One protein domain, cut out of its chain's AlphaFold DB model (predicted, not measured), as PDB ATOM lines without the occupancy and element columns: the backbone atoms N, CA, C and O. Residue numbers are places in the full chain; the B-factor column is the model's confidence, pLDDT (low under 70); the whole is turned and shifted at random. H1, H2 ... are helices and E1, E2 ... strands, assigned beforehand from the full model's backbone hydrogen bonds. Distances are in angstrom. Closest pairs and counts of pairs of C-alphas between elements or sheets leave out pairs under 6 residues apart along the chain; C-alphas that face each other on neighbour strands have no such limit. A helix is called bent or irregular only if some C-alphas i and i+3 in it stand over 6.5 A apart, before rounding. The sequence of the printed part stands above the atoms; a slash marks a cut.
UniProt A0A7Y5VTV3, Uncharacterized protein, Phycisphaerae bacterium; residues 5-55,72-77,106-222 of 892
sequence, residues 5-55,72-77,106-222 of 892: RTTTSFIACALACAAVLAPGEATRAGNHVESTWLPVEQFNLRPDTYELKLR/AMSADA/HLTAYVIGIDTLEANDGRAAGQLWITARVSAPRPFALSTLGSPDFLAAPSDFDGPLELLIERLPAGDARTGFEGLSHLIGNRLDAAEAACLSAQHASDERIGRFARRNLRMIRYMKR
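What this domain is: This is residues 5 to 55, 72 to 77 and 106 to 222 of the 892 residues of an uncharacterized protein of Phycisphaerae bacterium (UniProt A0A7Y5VTV3). A bundle of three helices, H6, H7 and H8, makes one end of this domain, and two antiparallel strand pairs, E1 with E5 and E2 with E4, make the other, with the short strand E3 and the helices H4 and H5 between the two ends. The first residues of H1, 5 to 12, stick out from the body, while the short helices H2 and H3 sit by the E2 and E4 pair. The printed part has 174 residues, with eight named helices and five named strands in the order H1 E1 E2 E3 H2 H3 E4 E5 H4 H5 H6 H7 H8, and its class is mixed, helices and strands. The whole is compact, with a radius of gyration of the C-alphas of 16.6 A, and spans 45 by 40 by 29 A.

How they stand to each other: E2, residues 49 to 55, and E4, residues 127 to 135, are antiparallel neighbours at 152 degrees; N 52 and O 130 are within hydrogen-bond range at 2.8 A. E1, residues 38 to 45, and E5, residues 140 to 146, are antiparallel neighbours at 161 degrees; N 43 and O 142 are within range at 2.8 A. The closest C-alphas of E1 and E2 are those of Val 40 and Arg 55, 6.1 A apart. E3, residues 108 to 112, pairs with no named strand, but its residues 110 to 111 pair antiparallel with residues 159 to 160. E3 and E5 are near each other, with 7 pairs of C-alphas within 10 A. The closest C-alphas of E3 and H5, residues 161 to 167, are those of Ala 109 and Leu 161, 5.5 A apart. H6, residues 172 to 184, touches H5 at Arg 174 and Ile 165, 5.6 A between C-alphas, and the two form a helical hairpin at a shallow tilt of 22 degrees. H6, H7, residues 188 to 198, and H8, residues 204 to 221, form an up and down bundle, each running against the one before it. H6 and H7 touch, closest at the C-alphas of Gly 179 and Ala 191, 4.2 A; H7 and H8 touch, closest at those of Cys 195 and Ala 210, 4.7 A. H8 touches H4, residues 148 to 152, with residues 205 to 209 alone, closest at the C-alphas of Phe 209 and Asp 149, 6.2 A. The closest C-alphas of E4 and H3, residues 121 to 125, are those of Leu 128 and Gly 122, 5.2 A apart. H1, residues 5 to 20, and H2, residues 114 to 119, touch no helix. Every O i to N i+4 pair is within hydrogen-bond range in H1, H2, H5, H6, H7 and H8; H3 has 0 of 1, with 1 of 2 O i to N i+3 pairs within range, and H4 has 0 of 1, with 2 of 2.

Where its parts are: H1 begins at C-alpha 5, (118.497, 109.254, 132.566), and is 20.0 A long from first to last C-alpha. E1 measures 21.0 A, E2 19.2 A, E4 24.8 A and E5 20.4 A; E4 begins at C-alpha 127, (104.349, 152.025, 140.643). E3 measures 13.8 A. H6 measures 18.3 A, H7 15.0 A and H8 25.3 A; H8 ends at C-alpha 221, (127.884, 124.370, 140.185). H3 is irregular, with C-alphas 121 and 124 7.1 A apart.

The domain as a whole: The C-alphas farthest apart are those of Arg 5 and Ala 124, 52.9 A. Residues 56 to 71 are not printed, with 18.4 A between C-alphas 55 and 72, nor are residues 78 to 105, with 8.1 A between C-alphas 77 and 106. H1 to E1 is a long link of 17 residues. The mean pLDDT of the printed part is 81.1; residues 5 to 40 and 76 to 77 are under 70.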
ATOM      1  N   ARG A   5     119.673 108.485 133.022       30.12
ATOM      2  CA  ARG A   5     118.497 109.254 132.566       30.12
ATOM      3  C   ARG A   5     117.728 109.890 133.724       30.12
ATOM      4  O   ARG A   5     117.209 110.985 133.557       30.12
ATOM      5  N   THR A   6     117.714 109.268 134.904       34.62
ATOM      6  CA  THR A   6     117.082 109.864 136.087       34.62
ATOM      7  C   THR A   6     117.886 111.032 136.640       34.62
ATOM      8  O   THR A   6     117.269 112.015 137.012       34.62
ATOM      9  N   THR A   7     119.223 111.019 136.606       33.09
ATOM     10  CA  THR A   7     120.026 112.171 137.060       33.09
ATOM     11  C   THR A   7     119.887 113.377 136.131       33.09
ATOM     12  O   THR A   7     119.732 114.487 136.620       33.09
ATOM     13  N   THR A   8     119.848 113.191 134.804       32.09
ATOM     14  CA  THR A   8     119.602 114.305 133.869       32.09
ATOM     15  C   THR A   8     118.169 114.826 133.971       32.09
ATOM     16  O   THR A   8     117.978 116.032 133.896       32.09
ATOM     17  N   SER A   9     117.170 113.968 134.217       31.08
ATOM     18  CA  SER A   9     115.791 114.410 134.469       31.08
ATOM     19  C   SER A   9     115.591 115.017 135.856       31.08
ATOM     20  O   SER A   9     114.763 115.901 135.972       31.08
ATOM     21  N   PHE A  10     116.344 114.628 136.889       34.38
ATOM     22  CA  PHE A  10     116.289 115.258 138.215       34.38
ATOM     23  C   PHE A  10     117.089 116.563 138.252       34.38
ATOM     24  O   PHE A  10     116.655 117.499 138.897       34.38
ATOM     25  N   ILE A  11     118.200 116.672 137.514       35.75
ATOM     26  CA  ILE A  11     118.927 117.933 137.301       35.75
ATOM     27  C   ILE A  11     118.098 118.861 136.419       35.75
ATOM     28  O   ILE A  11     117.963 120.023 136.753       35.75
ATOM     29  N   ALA A  12     117.460 118.363 135.358       32.97
ATOM     30  CA  ALA A  12     116.531 119.154 134.558       32.97
ATOM     31  C   ALA A  12     115.235 119.462 135.308       32.97
ATOM     32  O   ALA A  12     114.653 120.482 135.015       32.97
ATOM     33  N   CYS A  13     114.791 118.653 136.275       30.08
ATOM     34  CA  CYS A  13     113.608 118.919 137.101       30.08
ATOM     35  C   CYS A  13     113.946 119.703 138.377       30.08
ATOM     36  O   CYS A  13     113.059 120.329 138.914       30.08
ATOM     37  N   ALA A  14     115.202 119.766 138.826       34.12
ATOM     38  CA  ALA A  14     115.679 120.649 139.894       34.12
ATOM     39  C   ALA A  14     116.178 121.990 139.340       34.12
ATOM     40  O   ALA A  14     116.015 122.998 140.006       34.12
ATOM     41  N   LEU A  15     116.708 122.028 138.112       36.12
ATOM     42  CA  LEU A  15     116.947 123.250 137.337       36.12
ATOM     43  C   LEU A  15     115.653 123.762 136.719       36.12
ATOM     44  O   LEU A  15     115.463 124.964 136.707       36.12
ATOM     45  N   ALA A  16     114.738 122.889 136.277       32.00
ATOM     46  CA  ALA A  16     113.373 123.304 135.982       32.00
ATOM     47  C   ALA A  16     112.666 123.656 137.276       32.00
ATOM     48  O   ALA A  16     112.108 124.710 137.295       32.00
ATOM     49  N   CYS A  17     112.742 122.962 138.409       32.00
ATOM     50  CA  CYS A  17     112.165 123.512 139.644       32.00
ATOM     51  C   CYS A  17     112.885 124.795 140.096       32.00
ATOM     52  O   CYS A  17     112.218 125.675 140.593       32.00
ATOM     53  N   ALA A  18     114.171 125.014 139.825       37.19
ATOM     54  CA  ALA A  18     114.817 126.318 140.032       37.19
ATOM     55  C   ALA A  18     114.474 127.369 138.948       37.19
ATOM     56  O   ALA A  18     114.764 128.546 139.136       37.19
ATOM     57  N   ALA A  19     113.857 126.962 137.831       35.50
ATOM     58  CA  ALA A  19     113.411 127.812 136.716       35.50
ATOM     59  C   ALA A  19     111.870 127.826 136.507       35.50
ATOM     60  O   ALA A  19     111.369 128.549 135.653       35.50
ATOM     61  N   VAL A  20     111.113 127.028 137.267       35.31
ATOM     62  CA  VAL A  20     109.685 126.649 137.128       35.31
ATOM     63  C   VAL A  20     109.005 126.601 138.504       35.31
ATOM     64  O   VAL A  20     107.803 126.853 138.561       35.31
ATOM     65  N   LEU A  21     109.719 126.430 139.633       39.38
ATOM     66  CA  LEU A  21     109.279 127.075 140.881       39.38
ATOM     67  C   LEU A  21     109.571 128.556 140.687       39.38
ATOM     68  O   LEU A  21     110.661 129.032 140.971       39.38
ATOM     69  N   ALA A  22     108.583 129.209 140.076       37.16
ATOM     70  CA  ALA A  22     108.454 130.640 139.910       37.16
ATOM     71  C   ALA A  22     109.738 131.330 139.406       37.16
ATOM     72  O   ALA A  22     110.601 131.689 140.204       37.16
ATOM     73  N   PRO A  23     109.838 131.684 138.113       36.28
ATOM     74  CA  PRO A  23     110.772 132.734 137.702       36.28
ATOM     75  C   PRO A  23     110.623 134.040 138.534       36.28
ATOM     76  O   PRO A  23     111.523 134.875 138.495       36.28
ATOM     77  N   GLY A  24     109.562 134.185 139.353       34.47
ATOM     78  CA  GLY A  24     109.411 135.199 140.402       34.47
ATOM     79  C   GLY A  24     110.106 134.905 141.744       34.47
ATOM     80  O   GLY A  24     110.538 135.848 142.400       34.47
ATOM     81  N   GLU A  25     110.301 133.644 142.153       34.41
ATOM     82  CA  GLU A  25     111.005 133.296 143.404       34.41
ATOM     83  C   GLU A  25     112.530 133.217 143.240       34.41
ATOM     84  O   GLU A  25     113.239 133.228 144.238       34.41
ATOM     85  N   ALA A  26     113.057 133.197 142.011       35.56
ATOM     86  CA  ALA A  26     114.496 133.127 141.721       35.56
ATOM     87  C   ALA A  26     115.203 134.499 141.624       35.56
ATOM     88  O   ALA A  26     116.339 134.574 141.143       35.56
ATOM     89  N   THR A  27     114.563 135.587 142.057       35.00
ATOM     90  CA  THR A  27     115.062 136.962 141.885       35.00
ATOM     91  C   THR A  27     115.822 137.438 143.137       35.00
ATOM     92  O   THR A  27     115.403 137.252 144.276       35.00
ATOM     93  N   ARG A  28     117.062 137.896 142.921       46.47
ATOM     94  CA  ARG A  28     118.204 137.756 143.850       46.47
ATOM     95  C   ARG A  28     118.533 139.036 144.614       46.47
ATOM     96  O   ARG A  28     119.288 139.885 144.151       46.47
ATOM     97  N   ALA A  29     118.015 139.144 145.821       35.41
ATOM     98  CA  ALA A  29     118.269 140.276 146.694       35.41
ATOM     99  C   ALA A  29     119.637 140.179 147.408       35.41
ATOM    100  O   ALA A  29     119.755 139.419 148.360       35.41
ATOM    101  N   GLY A  30     120.622 140.949 146.917       36.81
ATOM    102  CA  GLY A  30     121.916 141.366 147.499       36.81
ATOM    103  C   GLY A  30     121.864 142.040 148.882       36.81
ATOM    104  O   GLY A  30     120.814 142.540 149.284       36.81
ATOM    105  N   ASN A  31     123.011 142.121 149.568       42.28
ATOM    106  CA  ASN A  31     123.167 142.691 150.919       42.28
ATOM    107  C   ASN A  31     123.167 144.216 151.002       42.28
ATOM    108  O   ASN A  31     123.303 144.803 152.075       42.28
ATOM    109  N   HIS A  32     123.072 144.902 149.873       61.59
ATOM    110  CA  HIS A  32     123.097 146.351 149.889       61.59
ATOM    111  C   HIS A  32     122.225 146.879 148.768       61.59
ATOM    112  O   HIS A  32     122.187 146.271 147.706       61.59
ATOM    113  N   VAL A  33     121.570 148.024 148.985       59.16
ATOM    114  CA  VAL A  33     120.593 148.636 148.056       59.16
ATOM    115  C   VAL A  33     121.073 148.627 146.596       59.16
ATOM    116  O   VAL A  33     120.301 148.435 145.665       59.16
ATOM    117  N   GLU A  34     122.374 148.786 146.393       59.25
ATOM    118  CA  GLU A  34     123.055 148.842 145.099       59.25
ATOM    119  C   GLU A  34     123.405 147.471 144.472       59.25
ATOM    120  O   GLU A  34     123.907 147.419 143.357       59.25
ATOM    121  N   SER A  35     123.168 146.354 145.159       54.66
ATOM    122  CA  SER A  35     123.298 144.983 144.632       54.66
ATOM    123  C   SER A  35     122.036 144.131 144.830       54.66
ATOM    124  O   SER A  35     121.974 143.000 144.334       54.66
ATOM    125  N   THR A  36     121.022 144.661 145.525       60.56
ATOM    126  CA  THR A  36     119.761 143.981 145.824       60.56
ATOM    127  C   THR A  36     118.799 143.951 144.654       60.56
ATOM    128  O   THR A  36     118.220 144.981 144.323       60.56
ATOM    129  N   TRP A  37     118.553 142.767 144.080       61.88
ATOM    130  CA  TRP A  37     117.412 142.591 143.191       61.88
ATOM    131  C   TRP A  37     116.148 142.360 144.007       61.88
ATOM    132  O   TRP A  37     116.081 141.401 144.772       61.88
ATOM    133  N   LEU A  38     115.142 143.207 143.841       64.12
ATOM    134  CA  LEU A  38     113.909 143.124 144.620       64.12
ATOM    135  C   LEU A  38     112.805 142.484 143.766       64.12
ATOM    136  O   LEU A  38     112.475 143.058 142.723       64.12
ATOM    137  N   PRO A  39     112.254 141.312 144.148       62.34
ATOM    138  CA  PRO A  39     111.106 140.736 143.455       62.34
ATOM    139  C   PRO A  39     109.944 141.722 143.464       62.34
ATOM    140  O   PRO A  39     109.670 142.360 144.482       62.34
ATOM    141  N   VAL A  40     109.245 141.805 142.336       65.81
ATOM    142  CA  VAL A  40     108.040 142.623 142.215       65.81
ATOM    143  C   VAL A  40     106.832 141.709 142.070       65.81
ATOM    144  O   VAL A  40     106.127 141.481 143.050       65.81
ATOM    145  N   GLU A  41     106.607 141.132 140.890       79.06
ATOM    146  CA  GLU A  41     105.413 140.328 140.594       79.06
ATOM    147  C   GLU A  41     105.693 139.245 139.538       79.06
ATOM    148  O   GLU A  41     106.612 139.367 138.717       79.06
ATOM    149  N   GLN A  42     104.871 138.190 139.538       80.81
ATOM    150  CA  GLN A  42     104.868 137.146 138.513       80.81
ATOM    151  C   GLN A  42     103.498 137.052 137.838       80.81
ATOM    152  O   GLN A  42     102.460 136.997 138.494       80.81
ATOM    153  N   PHE A  43     103.517 136.936 136.513       86.12
ATOM    154  CA  PHE A  43     102.341 136.838 135.660       86.12
ATOM    155  C   PHE A  43     102.371 135.551 134.848       86.12
ATOM    156  O   PHE A  43     103.424 135.121 134.380       86.12
ATOM    157  N   ASN A  44     101.196 134.968 134.620       89.81
ATOM    158  CA  ASN A  44     101.000 133.939 133.603       89.81
ATOM    159  C   ASN A  44     100.267 134.583 132.427       89.81
ATOM    160  O   ASN A  44      99.050 134.768 132.480       89.81
ATOM    161  N   LEU A  45     101.014 134.956 131.390       91.44
ATOM    162  CA  LEU A  45     100.488 135.707 130.255       91.44
ATOM    163  C   LEU A  45     100.001 134.764 129.159       91.44
ATOM    164  O   LEU A  45     100.615 133.733 128.901       91.44
ATOM    165  N   ARG A  46      98.890 135.125 128.518       92.88
ATOM    166  CA  ARG A  46      98.311 134.498 127.320       92.88
ATOM    167  C   ARG A  46      98.365 135.506 126.161       92.88
ATOM    168  O   ARG A  46      98.758 136.643 126.390       92.88
ATOM    169  N   PRO A  47      98.000 135.125 124.928       95.06
ATOM    170  CA  PRO A  47      97.945 136.075 123.818       95.06
ATOM    171  C   PRO A  47      96.818 137.080 124.057       95.06
ATOM    172  O   PRO A  47      95.646 136.741 123.896       95.06
ATOM    173  N   ASP A  48      97.178 138.270 124.526       96.88
ATOM    174  CA  ASP A  48      96.257 139.345 124.887       96.88
ATOM    175  C   ASP A  48      97.031 140.661 125.090       96.88
ATOM    176  O   ASP A  48      98.258 140.718 124.953       96.88
ATOM    177  N   THR A  49      96.311 141.726 125.429       97.19
ATOM    178  CA  THR A  49      96.869 142.983 125.926       97.19
ATOM    179  C   THR A  49      96.607 143.108 127.424       97.19
ATOM    180  O   THR A  49      95.470 143.009 127.875       97.19
ATOM    181  N   TYR A  50      97.662 143.361 128.194       96.56
ATOM    182  CA  TYR A  50      97.603 143.497 129.647       96.56
ATOM    183  C   TYR A  50      97.966 144.912 130.074       96.56
ATOM    184  O   TYR A  50      98.963 145.455 129.605       96.56
ATOM    185  N   GLU A  51      97.213 145.478 131.014       96.25
ATOM    186  CA  GLU A  51      97.650 146.637 131.795       96.25
ATOM    187  C   GLU A  51      98.297 146.138 133.087       96.25
ATOM    188  O   GLU A  51      97.629 145.583 133.960       96.25
ATOM    189  N   LEU A  52      99.610 146.307 133.199       94.38
ATOM    190  CA  LEU A  52     100.386 145.886 134.356       94.38
ATOM    191  C   LEU A  52     100.661 147.103 135.242       94.38
ATOM    192  O   LEU A  52     101.197 148.110 134.777       94.38
ATOM    193  N   LYS A  53     100.302 147.004 136.525       92.94
ATOM    194  CA  LYS A  53     100.581 148.017 137.553       92.94
ATOM    195  C   LYS A  53     101.521 147.421 138.586       92.94
ATOM    196  O   LYS A  53     101.080 146.865 139.582       92.94
ATOM    197  N   LEU A  54     102.811 147.522 138.306       89.38
ATOM    198  CA  LEU A  54     103.864 146.865 139.068       89.38
ATOM    199  C   LEU A  54     104.323 147.765 140.207       89.38
ATOM    200  O   LEU A  54     104.614 148.939 139.976       89.38
ATOM    201  N   ARG A  55     104.451 147.240 141.425       84.19
ATOM    202  CA  ARG A  55     105.099 147.996 142.506       84.19
ATOM    203  C   ARG A  55     106.586 148.185 142.190       84.19
ATOM    204  O   ARG A  55     107.273 147.231 141.845       84.19
ATOM    205  N   ALA A  72     111.613 136.147 131.176       88.88
ATOM    206  CA  ALA A  72     110.696 135.217 130.533       88.88
ATOM    207  C   ALA A  72     111.455 134.082 129.846       88.88
ATOM    208  O   ALA A  72     112.559 134.258 129.321       88.88
ATOM    209  N   MET A  73     110.835 132.906 129.854       84.12
ATOM    210  CA  MET A  73     111.261 131.740 129.090       84.12
ATOM    211  C   MET A  73     110.037 131.098 128.445       84.12
ATOM    212  O   MET A  73     108.952 131.094 129.029       84.12
ATOM    213  N   SER A  74     110.216 130.514 127.261       79.50
ATOM    214  CA  SER A  74     109.168 129.733 126.609       79.50
ATOM    215  C   SER A  74     109.663 128.335 126.274       79.50
ATOM    216  O   SER A  74     110.581 128.165 125.473       79.50
ATOM    217  N   ALA A  75     109.014 127.322 126.852       73.69
ATOM    218  CA  ALA A  75     109.286 125.925 126.523       73.69
ATOM    219  C   ALA A  75     109.011 125.617 125.037       73.69
ATOM    220  O   ALA A  75     109.689 124.781 124.445       73.69
ATOM    221  N   ASP A  76     108.062 126.327 124.419       65.19
ATOM    222  CA  ASP A  76     107.711 126.152 123.005       65.19
ATOM    223  C   ASP A  76     108.709 126.817 122.057       65.19
ATOM    224  O   ASP A  76     108.832 126.407 120.905       65.19
ATOM    225  N   ALA A  77     109.483 127.804 122.516       62.16
ATOM    226  CA  ALA A  77     110.512 128.385 121.662       62.16
ATOM    227  C   ALA A  77     111.578 127.337 121.281       62.16
ATOM    228  O   ALA A  77     112.175 127.444 120.213       62.16
ATOM    229  N   HIS A 106     115.519 129.680 126.048       83.44
ATOM    230  CA  HIS A 106     116.151 129.845 127.344       83.44
ATOM    231  C   HIS A 106     115.620 131.121 127.996       83.44
ATOM    232  O   HIS A 106     115.017 131.964 127.331       83.44
ATOM    233  N   LEU A 107     115.837 131.252 129.302       86.88
ATOM    234  CA  LEU A 107     115.492 132.469 130.019       86.88
ATOM    235  C   LEU A 107     116.210 133.658 129.366       86.88
ATOM    236  O   LEU A 107     117.395 133.576 129.048       86.88
ATOM    237  N   THR A 108     115.474 134.741 129.150       91.38
ATOM    238  CA  THR A 108     115.993 136.013 128.631       91.38
ATOM    239  C   THR A 108     115.512 137.156 129.500       91.38
ATOM    240  O   THR A 108     114.601 136.975 130.316       91.38
ATOM    241  N   ALA A 109     116.138 138.319 129.339       93.38
ATOM    242  CA  ALA A 109     115.814 139.510 130.102       93.38
ATOM    243  C   ALA A 109     115.458 140.689 129.199       93.38
ATOM    244  O   ALA A 109     116.047 140.874 128.134       93.38
ATOM    245  N   TYR A 110     114.542 141.514 129.687       96.56
ATOM    246  CA  TYR A 110     114.209 142.814 129.131       96.56
ATOM    247  C   TYR A 110     114.351 143.874 130.213       96.56
ATOM    248  O   TYR A 110     113.898 143.674 131.338       96.56
ATOM    249  N   VAL A 111     114.981 144.991 129.881       95.88
ATOM    250  CA  VAL A 111     115.304 146.066 130.819       95.88
ATOM    251  C   VAL A 111     114.442 147.275 130.492       95.88
ATOM    252  O   VAL A 111     114.319 147.647 129.327       95.88
ATOM    253  N   ILE A 112     113.869 147.886 131.524       96.44
ATOM    254  CA  ILE A 112     113.264 149.215 131.470       96.44
ATOM    255  C   ILE A 112     114.155 150.165 132.261       96.44
ATOM    256  O   ILE A 112     114.387 149.965 133.463       96.44
ATOM    257  N   GLY A 113     114.660 151.178 131.564       95.06
ATOM    258  CA  GLY A 113     115.631 152.135 132.068       95.06
ATOM    259  C   GLY A 113     115.046 153.079 133.113       95.06
ATOM    260  O   GLY A 113     113.831 153.261 133.227       95.06
ATOM    261  N   ILE A 114     115.930 153.712 133.885       94.12
ATOM    262  CA  ILE A 114     115.535 154.665 134.927       94.12
ATOM    263  C   ILE A 114     114.734 155.825 134.344       94.12
ATOM    264  O   ILE A 114     113.730 156.205 134.937       94.12
ATOM    265  N   ASP A 115     115.129 156.373 133.198       96.00
ATOM    266  CA  ASP A 115     114.472 157.567 132.660       96.00
ATOM    267  C   ASP A 115     113.014 157.271 132.274       96.00
ATOM    268  O   ASP A 115     112.126 158.088 132.526       96.00
ATOM    269  N   THR A 116     112.736 156.059 131.781       96.25
ATOM    270  CA  THR A 116     111.373 155.584 131.500       96.25
ATOM    271  C   THR A 116     110.566 155.362 132.782       96.25
ATOM    272  O   THR A 116     109.398 155.743 132.839       96.25
ATOM    273  N   LEU A 117     111.179 154.825 133.844       93.56
ATOM    274  CA  LEU A 117     110.525 154.684 135.154       93.56
ATOM    275  C   LEU A 117     110.233 156.034 135.819       93.56
ATOM    276  O   LEU A 117     109.194 156.201 136.457       93.56
ATOM    277  N   GLU A 118     111.147 156.995 135.701       93.56
ATOM    278  CA  GLU A 118     111.017 158.318 136.314       93.56
ATOM    279  C   GLU A 118     110.032 159.220 135.559       93.56
ATOM    280  O   GLU A 118     109.451 160.128 136.163       93.56
ATOM    281  N   ALA A 119     109.822 158.952 134.267       95.25
ATOM    282  CA  ALA A 119     108.801 159.588 133.446       95.25
ATOM    283  C   ALA A 119     107.422 158.910 133.543       95.25
ATOM    284  O   ALA A 119     106.464 159.479 133.028       95.25
ATOM    285  N   ASN A 120     107.312 157.725 134.164       96.06
ATOM    286  CA  ASN A 120     106.079 156.936 134.228       96.06
ATOM    287  C   ASN A 120     104.987 157.600 135.087       96.06
ATOM    288  O   ASN A 120     105.261 158.064 136.195       96.06
ATOM    289  N   ASP A 121     103.729 157.547 134.636       95.19
ATOM    290  CA  ASP A 121     102.601 158.180 135.344       95.19
ATOM    291  C   ASP A 121     102.320 157.526 136.710       95.19
ATOM    292  O   ASP A 121     101.858 158.182 137.644       95.19
ATOM    293  N   GLY A 122     102.671 156.245 136.866       91.81
ATOM    294  CA  GLY A 122     102.571 155.505 138.123       91.81
ATOM    295  C   GLY A 122     103.627 155.880 139.167       91.81
ATOM    296  O   GLY A 122     103.500 155.477 140.329       91.81
ATOM    297  N   ARG A 123     104.652 156.674 138.814       91.50
ATOM    298  CA  ARG A 123     105.780 157.007 139.702       91.50
ATOM    299  C   ARG A 123     105.330 157.597 141.033       91.50
ATOM    300  O   ARG A 123     105.860 157.205 142.069       91.50
ATOM    301  N   ALA A 124     104.377 158.529 141.013       90.25
ATOM    302  CA  ALA A 124     103.898 159.201 142.223       90.25
ATOM    303  C   ALA A 124     103.233 158.228 143.215       90.25
ATOM    304  O   ALA A 124     103.244 158.474 144.417       90.25
ATOM    305  N   ALA A 125     102.706 157.105 142.718       87.19
ATOM    306  CA  ALA A 125     102.152 156.017 143.521       87.19
ATOM    307  C   ALA A 125     103.192 154.930 143.865       87.19
ATOM    308  O   ALA A 125     102.836 153.888 144.411       87.19
ATOM    309  N   GLY A 126     104.465 155.130 143.507       86.62
ATOM    310  CA  GLY A 126     105.518 154.125 143.643       86.62
ATOM    311  C   GLY A 126     105.315 152.902 142.747       86.62
ATOM    312  O   GLY A 126     105.714 151.794 143.108       86.62
ATOM    313  N   GLN A 127     104.681 153.088 141.589       91.00
ATOM    314  CA  GLN A 127     104.349 152.025 140.643       91.00
ATOM    315  C   GLN A 127     104.973 152.274 139.262       91.00
ATOM    316  O   GLN A 127     105.364 153.389 138.922       91.00
ATOM    317  N   LEU A 128     105.067 151.208 138.472       92.94
ATOM    318  CA  LEU A 128     105.286 151.220 137.032       92.94
ATOM    319  C   LEU A 128     103.979 150.782 136.369       92.94
ATOM    320  O   LEU A 128     103.532 149.648 136.551       92.94
ATOM    321  N   TRP A 129     103.370 151.682 135.607       95.38
ATOM    322  CA  TRP A 129     102.202 151.385 134.783       95.38
ATOM    323  C   TRP A 129     102.643 151.145 133.346       95.38
ATOM    324  O   TRP A 129     103.203 152.038 132.710       95.38
ATOM    325  N   ILE A 130     102.418 149.938 132.836       97.06
ATOM    326  CA  ILE A 130     102.876 149.544 131.506       97.06
ATOM    327  C   ILE A 130     101.857 148.639 130.822       97.06
ATOM    328  O   ILE A 130     101.264 147.761 131.447       97.06
ATOM    329  N   THR A 131     101.661 148.840 129.523       97.62
ATOM    330  CA  THR A 131     100.843 147.953 128.699       97.62
ATOM    331  C   THR A 131     101.742 146.915 128.043       97.62
ATOM    332  O   THR A 131     102.739 147.271 127.422       97.62
ATOM    333  N   ALA A 132     101.395 145.637 128.159       97.50
ATOM    334  CA  ALA A 132     102.095 144.536 127.509       97.50
ATOM    335  C   ALA A 132     101.174 143.878 126.479       97.50
ATOM    336  O   ALA A 132     100.181 143.245 126.846       97.50
ATOM    337  N   ARG A 133     101.499 144.004 125.190       97.94
ATOM    338  CA  ARG A 133     100.845 143.254 124.114       97.94
ATOM    339  C   ARG A 133     101.621 141.970 123.867       97.94
ATOM    340  O   ARG A 133     102.795 142.004 123.503       97.94
ATOM    341  N   VAL A 134     100.958 140.838 124.061       96.62
ATOM    342  CA  VAL A 134     101.569 139.513 123.994       96.62
ATOM    343  C   VAL A 134     101.070 138.786 122.754       96.62
ATOM    344  O   VAL A 134      99.879 138.514 122.615       96.62
ATOM    345  N   SER A 135     101.994 138.419 121.871       94.75
ATOM    346  CA  SER A 135     101.743 137.519 120.747       94.75
ATOM    347  C   SER A 135     102.443 136.196 121.024       94.75
ATOM    348  O   SER A 135     103.665 136.122 120.967       94.75
ATOM    349  N   ALA A 136     101.699 135.154 121.390       89.06
ATOM    350  CA  ALA A 136     102.276 133.855 121.722       89.06
ATOM    351  C   ALA A 136     101.382 132.701 121.240       89.06
ATOM    352  O   ALA A 136     100.168 132.852 121.162       89.06
ATOM    353  N   PRO A 137     101.931 131.516 120.940       85.12
ATOM    354  CA  PRO A 137     101.106 130.344 120.655       85.12
ATOM    355  C   PRO A 137     100.505 129.720 121.927       85.12
ATOM    356  O   PRO A 137      99.464 129.064 121.860       85.12
ATOM    357  N   ARG A 138     101.145 129.901 123.093       84.31
ATOM    358  CA  ARG A 138     100.725 129.343 124.389       84.31
ATOM    359  C   ARG A 138     101.042 130.291 125.549       84.31
ATOM    360  O   ARG A 138     101.849 131.206 125.376       84.31
ATOM    361  N   PRO A 139     100.431 130.073 126.729       86.62
ATOM    362  CA  PRO A 139     100.758 130.848 127.912       86.62
ATOM    363  C   PRO A 139     102.204 130.639 128.379       86.62
ATOM    364  O   PRO A 139     102.715 129.521 128.305       86.62
ATOM    365  N   PHE A 140     102.832 131.680 128.923       86.50
ATOM    366  CA  PHE A 140     104.160 131.601 129.544       86.50
ATOM    367  C   PHE A 140     104.244 132.474 130.802       86.50
ATOM    368  O   PHE A 140     103.409 133.354 131.028       86.50
ATOM    369  N   ALA A 141     105.248 132.206 131.639       87.75
ATOM    370  CA  ALA A 141     105.485 132.966 132.857       87.75
ATOM    371  C   ALA A 141     106.372 134.186 132.570       87.75
ATOM    372  O   ALA A 141     107.451 134.054 131.989       87.75
ATOM    373  N   LEU A 142     105.926 135.356 133.019       89.38
ATOM    374  CA  LEU A 142     106.688 136.601 133.043       89.38
ATOM    375  C   LEU A 142     106.961 136.957 134.499       89.38
ATOM    376  O   LEU A 142     106.043 136.965 135.314       89.38
ATOM    377  N   SER A 143     108.208 137.247 134.838       86.69
ATOM    378  CA  SER A 143     108.591 137.664 136.191       86.69
ATOM    379  C   SER A 143     109.252 139.023 136.158       86.69
ATOM    380  O   SER A 143     109.933 139.350 135.190       86.69
ATOM    381  N   THR A 144     109.027 139.817 137.195       84.81
ATOM    382  CA  THR A 144     109.477 141.208 137.260       84.81
ATOM    383  C   THR A 144     110.255 141.453 138.540       84.81
ATOM    384  O   THR A 144     109.930 140.907 139.597       84.81
ATOM    385  N   LEU A 145     111.314 142.247 138.432       84.00
ATOM    386  CA  LEU A 145     112.217 142.549 139.535       84.00
ATOM    387  C   LEU A 145     112.890 143.910 139.334       84.00
ATOM    388  O   LEU A 145     113.111 144.330 138.200       84.00
ATOM    389  N   GLY A 146     113.270 144.570 140.422       81.19
ATOM    390  CA  GLY A 146     114.283 145.627 140.383       81.19
ATOM    391  C   GLY A 146     115.670 145.021 140.307       81.19
ATOM    392  O   GLY A 146     115.912 144.028 140.986       81.19
ATOM    393  N   SER A 147     116.575 145.575 139.504       83.31
ATOM    394  CA  SER A 147     117.972 145.126 139.474       83.31
ATOM    395  C   SER A 147     118.930 146.313 139.412       83.31
ATOM    396  O   SER A 147     118.963 147.025 138.406       83.31
ATOM    397  N   PRO A 148     119.751 146.527 140.450       78.69
ATOM    398  CA  PRO A 148     120.704 147.621 140.469       78.69
ATOM    399  C   PRO A 148     121.909 147.381 139.553       78.69
ATOM    400  O   PRO A 148     122.608 148.336 139.234       78.69
ATOM    401  N   ASP A 149     122.133 146.160 139.053       81.88
ATOM    402  CA  ASP A 149     123.214 145.867 138.096       81.88
ATOM    403  C   ASP A 149     123.094 146.729 136.836       81.88
ATOM    404  O   ASP A 149     124.080 147.180 136.255       81.88
ATOM    405  N   PHE A 150     121.854 147.009 136.439       87.12
ATOM    406  CA  PHE A 150     121.538 147.826 135.279       87.12
ATOM    407  C   PHE A 150     121.706 149.327 135.538       87.12
ATOM    408  O   PHE A 150     121.543 150.113 134.612       87.12
ATOM    409  N   LEU A 151     122.092 149.761 136.746       86.69
ATOM    410  CA  LEU A 151     122.512 151.151 136.984       86.69
ATOM    411  C   LEU A 151     123.809 151.507 136.247       86.69
ATOM    412  O   LEU A 151     124.111 152.690 136.084       86.69
ATOM    413  N   ALA A 152     124.582 150.504 135.822       87.25
ATOM    414  CA  ALA A 152     125.728 150.692 134.940       87.25
ATOM    415  C   ALA A 152     125.346 150.753 133.446       87.25
ATOM    416  O   ALA A 152     126.184 151.104 132.616       87.25
ATOM    417  N   ALA A 153     124.097 150.431 133.090       90.25
ATOM    418  CA  ALA A 153     123.581 150.644 131.742       90.25
ATOM    419  C   ALA A 153     123.232 152.132 131.522       90.25
ATOM    420  O   ALA A 153     123.031 152.866 132.496       90.25
ATOM    421  N   PRO A 154     123.127 152.600 130.262       94.50
ATOM    422  CA  PRO A 154     122.569 153.918 129.967       94.50
ATOM    423  C   PRO A 154     121.180 154.084 130.605       94.50
ATOM    424  O   PRO A 154     120.351 153.177 130.526       94.50
ATOM    425  N   SER A 155     120.925 155.225 131.256       94.44
ATOM    426  CA  SER A 155     119.685 155.455 132.021       94.44
ATOM    427  C   SER A 155     118.421 155.449 131.160       94.44
ATOM    428  O   SER A 155     117.338 155.163 131.675       94.44
ATOM    429  N   ASP A 156     118.573 155.721 129.867       95.12
ATOM    430  CA  ASP A 156     117.540 155.780 128.837       95.12
ATOM    431  C   ASP A 156     117.362 154.456 128.072       95.12
ATOM    432  O   ASP A 156     116.566 154.386 127.129       95.12
ATOM    433  N   PHE A 157     118.110 153.407 128.433       97.12
ATOM    434  CA  PHE A 157     118.018 152.123 127.753       97.12
ATOM    435  C   PHE A 157     116.738 151.374 128.138       97.12
ATOM    436  O   PHE A 157     116.579 150.939 129.276       97.12
ATOM    437  N   ASP A 158     115.890 151.126 127.141       97.56
ATOM    438  CA  ASP A 158     114.789 150.169 127.198       97.56
ATOM    439  C   ASP A 158     115.005 149.104 126.118       97.56
ATOM    440  O   ASP A 158     115.275 149.445 124.962       97.56
ATOM    441  N   GLY A 159     114.879 147.820 126.454       97.75
ATOM    442  CA  GLY A 159     114.989 146.749 125.463       97.75
ATOM    443  C   GLY A 159     115.488 145.404 125.996       97.75
ATOM    444  O   GLY A 159     115.809 145.272 127.179       97.75
ATOM    445  N   PRO A 160     115.591 144.391 125.115       97.44
ATOM    446  CA  PRO A 160     116.200 143.104 125.448       97.44
ATOM    447  C   PRO A 160     117.667 143.256 125.880       97.44
ATOM    448  O   PRO A 160     118.394 144.095 125.341       97.44
ATOM    449  N   LEU A 161     118.122 142.420 126.816       95.31
ATOM    450  CA  LEU A 161     119.498 142.438 127.337       95.31
ATOM    451  C   LEU A 161     120.555 142.295 126.230       95.31
ATOM    452  O   LEU A 161     121.618 142.907 126.297       95.31
ATOM    453  N   GLU A 162     120.268 141.522 125.190       96.06
ATOM    454  CA  GLU A 162     121.166 141.327 124.052       96.06
ATOM    455  C   GLU A 162     121.418 142.646 123.308       96.06
ATOM    456  O   GLU A 162     122.558 142.956 122.967       96.06
ATOM    457  N   LEU A 163     120.379 143.475 123.148       96.94
ATOM    458  CA  LEU A 163     120.496 144.792 122.521       96.94
ATOM    459  C   LEU A 163     121.320 145.759 123.383       96.94
ATOM    460  O   LEU A 163     122.037 146.602 122.844       96.94
ATOM    461  N   LEU A 164     121.246 145.643 124.715       96.56
ATOM    462  CA  LEU A 164     122.113 146.408 125.616       96.56
ATOM    463  C   LEU A 164     123.578 146.038 125.383       96.56
ATOM    464  O   LEU A 164     124.409 146.917 125.170       96.56
ATOM    465  N   ILE A 165     123.882 144.738 125.384       97.44
ATOM    466  CA  ILE A 165     125.239 144.212 125.185       97.44
ATOM    467  C   ILE A 165     125.820 144.681 123.845       97.44
ATOM    468  O   ILE A 165     126.981 145.083 123.787       97.44
ATOM    469  N   GLU A 166     125.017 144.675 122.779       97.06
ATOM    470  CA  GLU A 166     125.426 145.154 121.454       97.06
ATOM    471  C   GLU A 166     125.741 146.655 121.425       97.06
ATOM    472  O   GLU A 166     126.667 147.072 120.725       97.06
ATOM    473  N   ARG A 167     124.991 147.467 122.183       96.56
ATOM    474  CA  ARG A 167     125.191 148.924 122.269       96.56
ATOM    475  C   ARG A 167     126.384 149.323 123.128       96.56
ATOM    476  O   ARG A 167     126.925 150.410 122.931       96.56
ATOM    477  N   LEU A 168     126.771 148.491 124.090       96.25
ATOM    478  CA  LEU A 168     127.891 148.789 124.972       96.25
ATOM    479  C   LEU A 168     129.232 148.680 124.219       96.25
ATOM    480  O   LEU A 168     129.447 147.736 123.446       96.25
ATOM    481  N   PRO A 169     130.172 149.615 124.450       96.06
ATOM    482  CA  PRO A 169     131.517 149.506 123.901       96.06
ATOM    483  C   PRO A 169     132.227 148.264 124.456       96.06
ATOM    484  O   PRO A 169     131.918 147.787 125.548       96.06
ATOM    485  N   ALA A 170     133.204 147.741 123.711       96.38
ATOM    486  CA  ALA A 170     134.061 146.671 124.217       96.38
ATOM    487  C   ALA A 170     134.790 147.130 125.494       96.38
ATOM    488  O   ALA A 170     135.365 148.217 125.519       96.38
ATOM    489  N   GLY A 171     134.750 146.304 126.539       96.06
ATOM    490  CA  GLY A 171     135.303 146.610 127.858       96.06
ATOM    491  C   GLY A 171     134.526 145.910 128.971       96.06
ATOM    492  O   GLY A 171     133.613 145.126 128.702       96.06
ATOM    493  N   ASP A 172     134.864 146.233 130.218       95.88
ATOM    494  CA  ASP A 172     134.369 145.522 131.401       95.88
ATOM    495  C   ASP A 172     132.844 145.509 131.509       95.88
ATOM    496  O   ASP A 172     132.260 144.474 131.817       95.88
ATOM    497  N   ALA A 173     132.183 146.635 131.214       95.19
ATOM    498  CA  ALA A 173     130.727 146.728 131.287       95.19
ATOM    499  C   ALA A 173     130.051 145.726 130.342       95.19
ATOM    500  O   ALA A 173     129.181 144.962 130.760       95.19
ATOM    501  N   ARG A 174     130.497 145.674 129.079       96.88
ATOM    502  CA  ARG A 174     129.992 144.707 128.101       96.88
ATOM    503  C   ARG A 174     130.267 143.274 128.551       96.88
ATOM    504  O   ARG A 174     129.340 142.473 128.557       96.88
ATOM    505  N   THR A 175     131.492 142.969 128.980       97.12
ATOM    506  CA  THR A 175     131.864 141.630 129.463       97.12
ATOM    507  C   THR A 175     131.044 141.207 130.685       97.12
ATOM    508  O   THR A 175     130.594 140.065 130.767       97.12
ATOM    509  N   GLY A 176     130.776 142.125 131.613       94.00
ATOM    510  CA  GLY A 176     129.916 141.868 132.761       94.00
ATOM    511  C   GLY A 176     128.479 141.525 132.346       94.00
ATOM    512  O   GLY A 176     127.939 140.508 132.792       94.00
ATOM    513  N   PHE A 177     127.863 142.314 131.454       95.25
ATOM    514  CA  PHE A 177     126.508 142.026 130.960       95.25
ATOM    515  C   PHE A 177     126.449 140.771 130.072       95.25
ATOM    516  O   PHE A 177     125.463 140.036 130.137       95.25
ATOM    517  N   GLU A 178     127.503 140.457 129.314       96.75
ATOM    518  CA  GLU A 178     127.660 139.164 128.631       96.75
ATOM    519  C   GLU A 178     127.658 138.018 129.651       96.75
ATOM    520  O   GLU A 178     126.901 137.055 129.496       96.75
ATOM    521  N   GLY A 179     128.417 138.151 130.743       93.56
ATOM    522  CA  GLY A 179     128.399 137.214 131.866       93.56
ATOM    523  C   GLY A 179     127.000 137.019 132.454       93.56
ATOM    524  O   GLY A 179     126.578 135.878 132.654       93.56
ATOM    525  N   LEU A 180     126.240 138.102 132.651       91.19
ATOM    526  CA  LEU A 180     124.847 138.040 133.105       91.19
ATOM    527  C   LEU A 180     123.929 137.344 132.082       91.19
ATOM    528  O   LEU A 180     123.136 136.487 132.467       91.19
ATOM    529  N   SER A 181     124.047 137.646 130.787       92.31
ATOM    530  CA  SER A 181     123.276 136.968 129.731       92.31
ATOM    531  C   SER A 181     123.587 135.467 129.684       92.31
ATOM    532  O   SER A 181     122.678 134.633 129.636       92.31
ATOM    533  N   HIS A 182     124.866 135.086 129.777       93.75
ATOM    534  CA  HIS A 182     125.275 133.687 129.901       93.75
ATOM    535  C   HIS A 182     124.653 133.024 131.130       93.75
ATOM    536  O   HIS A 182     124.172 131.894 131.035       93.75
ATOM    537  N   LEU A 183     124.630 133.731 132.257       88.31
ATOM    538  CA  LEU A 183     124.090 133.241 133.516       88.31
ATOM    539  C   LEU A 183     122.583 132.987 133.448       88.31
ATOM    540  O   LEU A 183     122.124 131.915 133.841       88.31
ATOM    541  N   ILE A 184     121.827 133.951 132.917       86.50
ATOM    542  CA  ILE A 184     120.380 133.844 132.689       86.50
ATOM    543  C   ILE A 184     120.102 132.681 131.724       86.50
ATOM    544  O   ILE A 184     119.251 131.840 132.000       86.50
ATOM    545  N   GLY A 185     120.899 132.542 130.662       87.12
ATOM    546  CA  GLY A 185     120.827 131.417 129.726       87.12
ATOM    547  C   GLY A 185     121.372 130.078 130.248       87.12
ATOM    548  O   GLY A 185     121.520 129.151 129.452       87.12
ATOM    549  N   ASN A 186     121.707 129.958 131.541       86.31
ATOM    550  CA  ASN A 186     122.270 128.759 132.179       86.31
ATOM    551  C   ASN A 186     123.557 128.212 131.508       86.31
ATOM    552  O   ASN A 186     123.819 127.008 131.494       86.31
ATOM    553  N   ARG A 187     124.387 129.096 130.941       91.88
ATOM    554  CA  ARG A 187     125.706 128.790 130.356       91.88
ATOM    555  C   ARG A 187     126.806 129.075 131.380       91.88
ATOM    556  O   ARG A 187     127.581 130.014 131.219       91.88
ATOM    557  N   LEU A 188     126.837 128.277 132.449       91.81
ATOM    558  CA  LEU A 188     127.583 128.600 133.672       91.81
ATOM    559  C   LEU A 188     129.089 128.798 133.467       91.81
ATOM    560  O   LEU A 188     129.639 129.734 134.030       91.81
ATOM    561  N   ASP A 189     129.744 127.986 132.634       96.44
ATOM    562  CA  ASP A 189     131.190 128.117 132.397       96.44
ATOM    563  C   ASP A 189     131.542 129.396 131.618       96.44
ATOM    564  O   ASP A 189     132.527 130.065 131.921       96.44
ATOM    565  N   ALA A 190     130.708 129.778 130.644       96.75
ATOM    566  CA  ALA A 190     130.876 131.035 129.915       96.75
ATOM    567  C   ALA A 190     130.586 132.246 130.815       96.75
ATOM    568  O   ALA A 190     131.306 133.240 130.766       96.75
ATOM    569  N   ALA A 191     129.561 132.141 131.669       94.44
ATOM    570  CA  ALA A 191     129.247 133.160 132.664       94.44
ATOM    571  C   ALA A 191     130.402 133.348 133.657       94.44
ATOM    572  O   ALA A 191     130.761 134.481 133.962       94.44
ATOM    573  N   GLU A 192     131.004 132.251 134.126       96.31
ATOM    574  CA  GLU A 192     132.141 132.270 135.048       96.31
ATOM    575  C   GLU A 192     133.353 132.946 134.417       96.31
ATOM    576  O   GLU A 192     133.909 133.863 135.012       96.31
ATOM    577  N   ALA A 193     133.718 132.557 133.191       97.81
ATOM    578  CA  ALA A 193     134.838 133.158 132.472       97.81
ATOM    579  C   ALA A 193     134.659 134.675 132.284       97.81
ATOM    580  O   ALA A 193     135.579 135.446 132.563       97.81
ATOM    581  N   ALA A 194     133.465 135.111 131.872       97.44
ATOM    582  CA  ALA A 194     133.152 136.527 131.709       97.44
ATOM    583  C   ALA A 194     133.178 137.283 133.050       97.44
ATOM    584  O   ALA A 194     133.800 138.338 133.154       97.44
ATOM    585  N   CYS A 195     132.572 136.729 134.107       95.56
ATOM    586  CA  CYS A 195     132.555 137.382 135.417       95.56
ATOM    587  C   CYS A 195     133.952 137.434 136.059       95.56
ATOM    588  O   CYS A 195     134.291 138.447 136.659       95.56
ATOM    589  N   LEU A 196     134.794 136.405 135.895       96.44
ATOM    590  CA  LEU A 196     136.195 136.430 136.343       96.44
ATOM    591  C   LEU A 196     136.993 137.536 135.650       96.44
ATOM    592  O   LEU A 196     137.825 138.176 136.290       96.44
ATOM    593  N   SER A 197     136.725 137.776 134.364       96.94
ATOM    594  CA  SER A 197     137.348 138.873 133.619       96.94
ATOM    595  C   SER A 197     136.874 140.247 134.097       96.94
ATOM    596  O   SER A 197     137.648 141.195 134.042       96.94
ATOM    597  N   ALA A 198     135.625 140.360 134.557       96.25
ATOM    598  CA  ALA A 198     135.010 141.627 134.949       96.25
ATOM    599  C   ALA A 198     135.079 141.929 136.461       96.25
ATOM    600  O   ALA A 198     134.766 143.041 136.861       96.25
ATOM    601  N   GLN A 199     135.480 140.986 137.323       94.69
ATOM    602  CA  GLN A 199     135.416 141.144 138.790       94.69
ATOM    603  C   GLN A 199     136.287 142.280 139.364       94.69
ATOM    604  O   GLN A 199     136.043 142.733 140.483       94.69
ATOM    605  N   HIS A 200     137.284 142.726 138.592       93.62
ATOM    606  CA  HIS A 200     138.187 143.840 138.897       93.62
ATOM    607  C   HIS A 200     137.971 145.032 137.950       93.62
ATOM    608  O   HIS A 200     138.909 145.775 137.665       93.62
ATOM    609  N   ALA A 201     136.759 145.170 137.403       94.12
ATOM    610  CA  ALA A 201     136.414 146.268 136.514       94.12
ATOM    611  C   ALA A 201     136.684 147.632 137.156       94.12
ATOM    612  O   ALA A 201     136.465 147.813 138.353       94.12
ATOM    613  N   SER A 202     137.082 148.621 136.350       90.56
ATOM    614  CA  SER A 202     137.308 149.983 136.860       90.56
ATOM    615  C   SER A 202     136.019 150.672 137.323       90.56
ATOM    616  O   SER A 202     136.059 151.539 138.193       90.56
ATOM    617  N   ASP A 203     134.878 150.320 136.718       90.06
ATOM    618  CA  ASP A 203     133.562 150.671 137.258       90.06
ATOM    619  C   ASP A 203     133.183 149.627 138.304       90.06
ATOM    620  O   ASP A 203     132.818 148.493 137.988       90.06
ATOM    621  N   GLU A 204     133.257 150.025 139.563       85.62
ATOM    622  CA  GLU A 204     133.060 149.122 140.688       85.62
ATOM    623  C   GLU A 204     131.647 148.521 140.749       85.62
ATOM    624  O   GLU A 204     131.462 147.416 141.260       85.62
ATOM    625  N   ARG A 205     130.643 149.173 140.143       86.06
ATOM    626  CA  ARG A 205     129.305 148.573 140.001       86.06
ATOM    627  C   ARG A 205     129.380 147.296 139.168       86.06
ATOM    628  O   ARG A 205     128.740 146.306 139.521       86.06
ATOM    629  N   ILE A 206     130.193 147.308 138.106       91.06
ATOM    630  CA  ILE A 206     130.444 146.149 137.245       91.06
ATOM    631  C   ILE A 206     131.203 145.061 138.004       91.06
ATOM    632  O   ILE A 206     130.762 143.908 138.035       91.06
ATOM    633  N   GLY A 207     132.312 145.434 138.653       91.75
ATOM    634  CA  GLY A 207     133.150 144.501 139.410       91.75
ATOM    635  C   GLY A 207     132.352 143.751 140.469       91.75
ATOM    636  O   GLY A 207     132.386 142.520 140.551       91.75
ATOM    637  N   ARG A 208     131.530 144.481 141.216       85.69
ATOM    638  CA  ARG A 208     130.708 143.931 142.285       85.69
ATOM    639  C   ARG A 208     129.619 142.984 141.808       85.69
ATOM    640  O   ARG A 208     129.472 141.902 142.384       85.69
ATOM    641  N   PHE A 209     128.846 143.336 140.776       86.81
ATOM    642  CA  PHE A 209     127.839 142.387 140.295       86.81
ATOM    643  C   PHE A 209     128.505 141.148 139.687       86.81
ATOM    644  O   PHE A 209     127.966 140.048 139.826       86.81
ATOM    645  N   ALA A 210     129.680 141.290 139.059       91.50
ATOM    646  CA  ALA A 210     130.449 140.156 138.560       91.50
ATOM    647  C   ALA A 210     130.874 139.228 139.711       91.50
ATOM    648  O   ALA A 210     130.636 138.022 139.627       91.50
ATOM    649  N   ARG A 211     131.384 139.768 140.830       92.31
ATOM    650  CA  ARG A 211     131.700 138.988 142.045       92.31
ATOM    651  C   ARG A 211     130.469 138.301 142.644       92.31
ATOM    652  O   ARG A 211     130.503 137.093 142.892       92.31
ATOM    653  N   ARG A 212     129.335 139.002 142.760       89.50
ATOM    654  CA  ARG A 212     128.061 138.394 143.195       89.50
ATOM    655  C   ARG A 212     127.639 137.246 142.270       89.50
ATOM    656  O   ARG A 212     127.241 136.176 142.735       89.50
ATOM    657  N   ASN A 213     127.746 137.439 140.955       89.31
ATOM    658  CA  ASN A 213     127.430 136.406 139.970       89.31
ATOM    659  C   ASN A 213     128.391 135.212 140.077       89.31
ATOM    660  O   ASN A 213     127.929 134.078 139.981       89.31
ATOM    661  N   LEU A 214     129.681 135.422 140.365       93.19
ATOM    662  CA  LEU A 214     130.623 134.331 140.644       93.19
ATOM    663  C   LEU A 214     130.196 133.509 141.862       93.19
ATOM    664  O   LEU A 214     130.136 132.283 141.770       93.19
ATOM    665  N   ARG A 215     129.821 134.148 142.978       93.12
ATOM    666  CA  ARG A 215     129.318 133.444 144.179       93.12
ATOM    667  C   ARG A 215     128.092 132.596 143.867       93.12
ATOM    668  O   ARG A 215     127.957 131.463 144.330       93.12
ATOM    669  N   MET A 216     127.219 133.128 143.029       88.69
ATOM    670  CA  MET A 216     126.018 132.447 142.590       88.69
ATOM    671  C   MET A 216     126.302 131.295 141.612       88.69
ATOM    672  O   MET A 216     125.673 130.242 141.702       88.69
ATOM    673  N   ILE A 217     127.271 131.451 140.706       91.56
ATOM    674  CA  ILE A 217     127.748 130.373 139.831       91.56
ATOM    675  C   ILE A 217     128.369 129.254 140.669       91.56
ATOM    676  O   ILE A 217     128.009 128.094 140.465       91.56
ATOM    677  N   ARG A 218     129.214 129.584 141.660       93.38
ATOM    678  CA  ARG A 218     129.755 128.611 142.628       93.38
ATOM    679  C   ARG A 218     128.619 127.841 143.308       93.38
ATOM    680  O   ARG A 218     128.668 126.614 143.365       93.38
ATOM    681  N   TYR A 219     127.565 128.537 143.743       92.44
ATOM    682  CA  TYR A 219     126.377 127.898 144.310       92.44
ATOM    683  C   TYR A 219     125.679 126.948 143.325       92.44
ATOM    684  O   TYR A 219     125.330 125.834 143.695       92.44
ATOM    685  N   MET A 220     125.482 127.345 142.069       88.50
ATOM    686  CA  MET A 220     124.785 126.499 141.090       88.50
ATOM    687  C   MET A 220     125.622 125.309 140.608       88.50
ATOM    688  O   MET A 220     125.056 124.268 140.279       88.50
ATOM    689  N   LYS A 221     126.954 125.444 140.575       91.94
ATOM    690  CA  LYS A 221     127.884 124.370 140.185       91.94
ATOM    691  C   LYS A 221     128.131 123.357 141.304       91.94
ATOM    692  O   LYS A 221     128.684 122.290 141.037       91.94
ATOM    693  N   ARG A 222     127.751 123.663 142.547       90.19
ATOM    694  CA  ARG A 222     128.003 122.771 143.682       90.19
ATOM    695  C   ARG A 222     127.175 121.476 143.594       90.19
ATOM    696  O   ARG A 222     126.060 121.481 143.061       90.19
TER     697      ARG A 222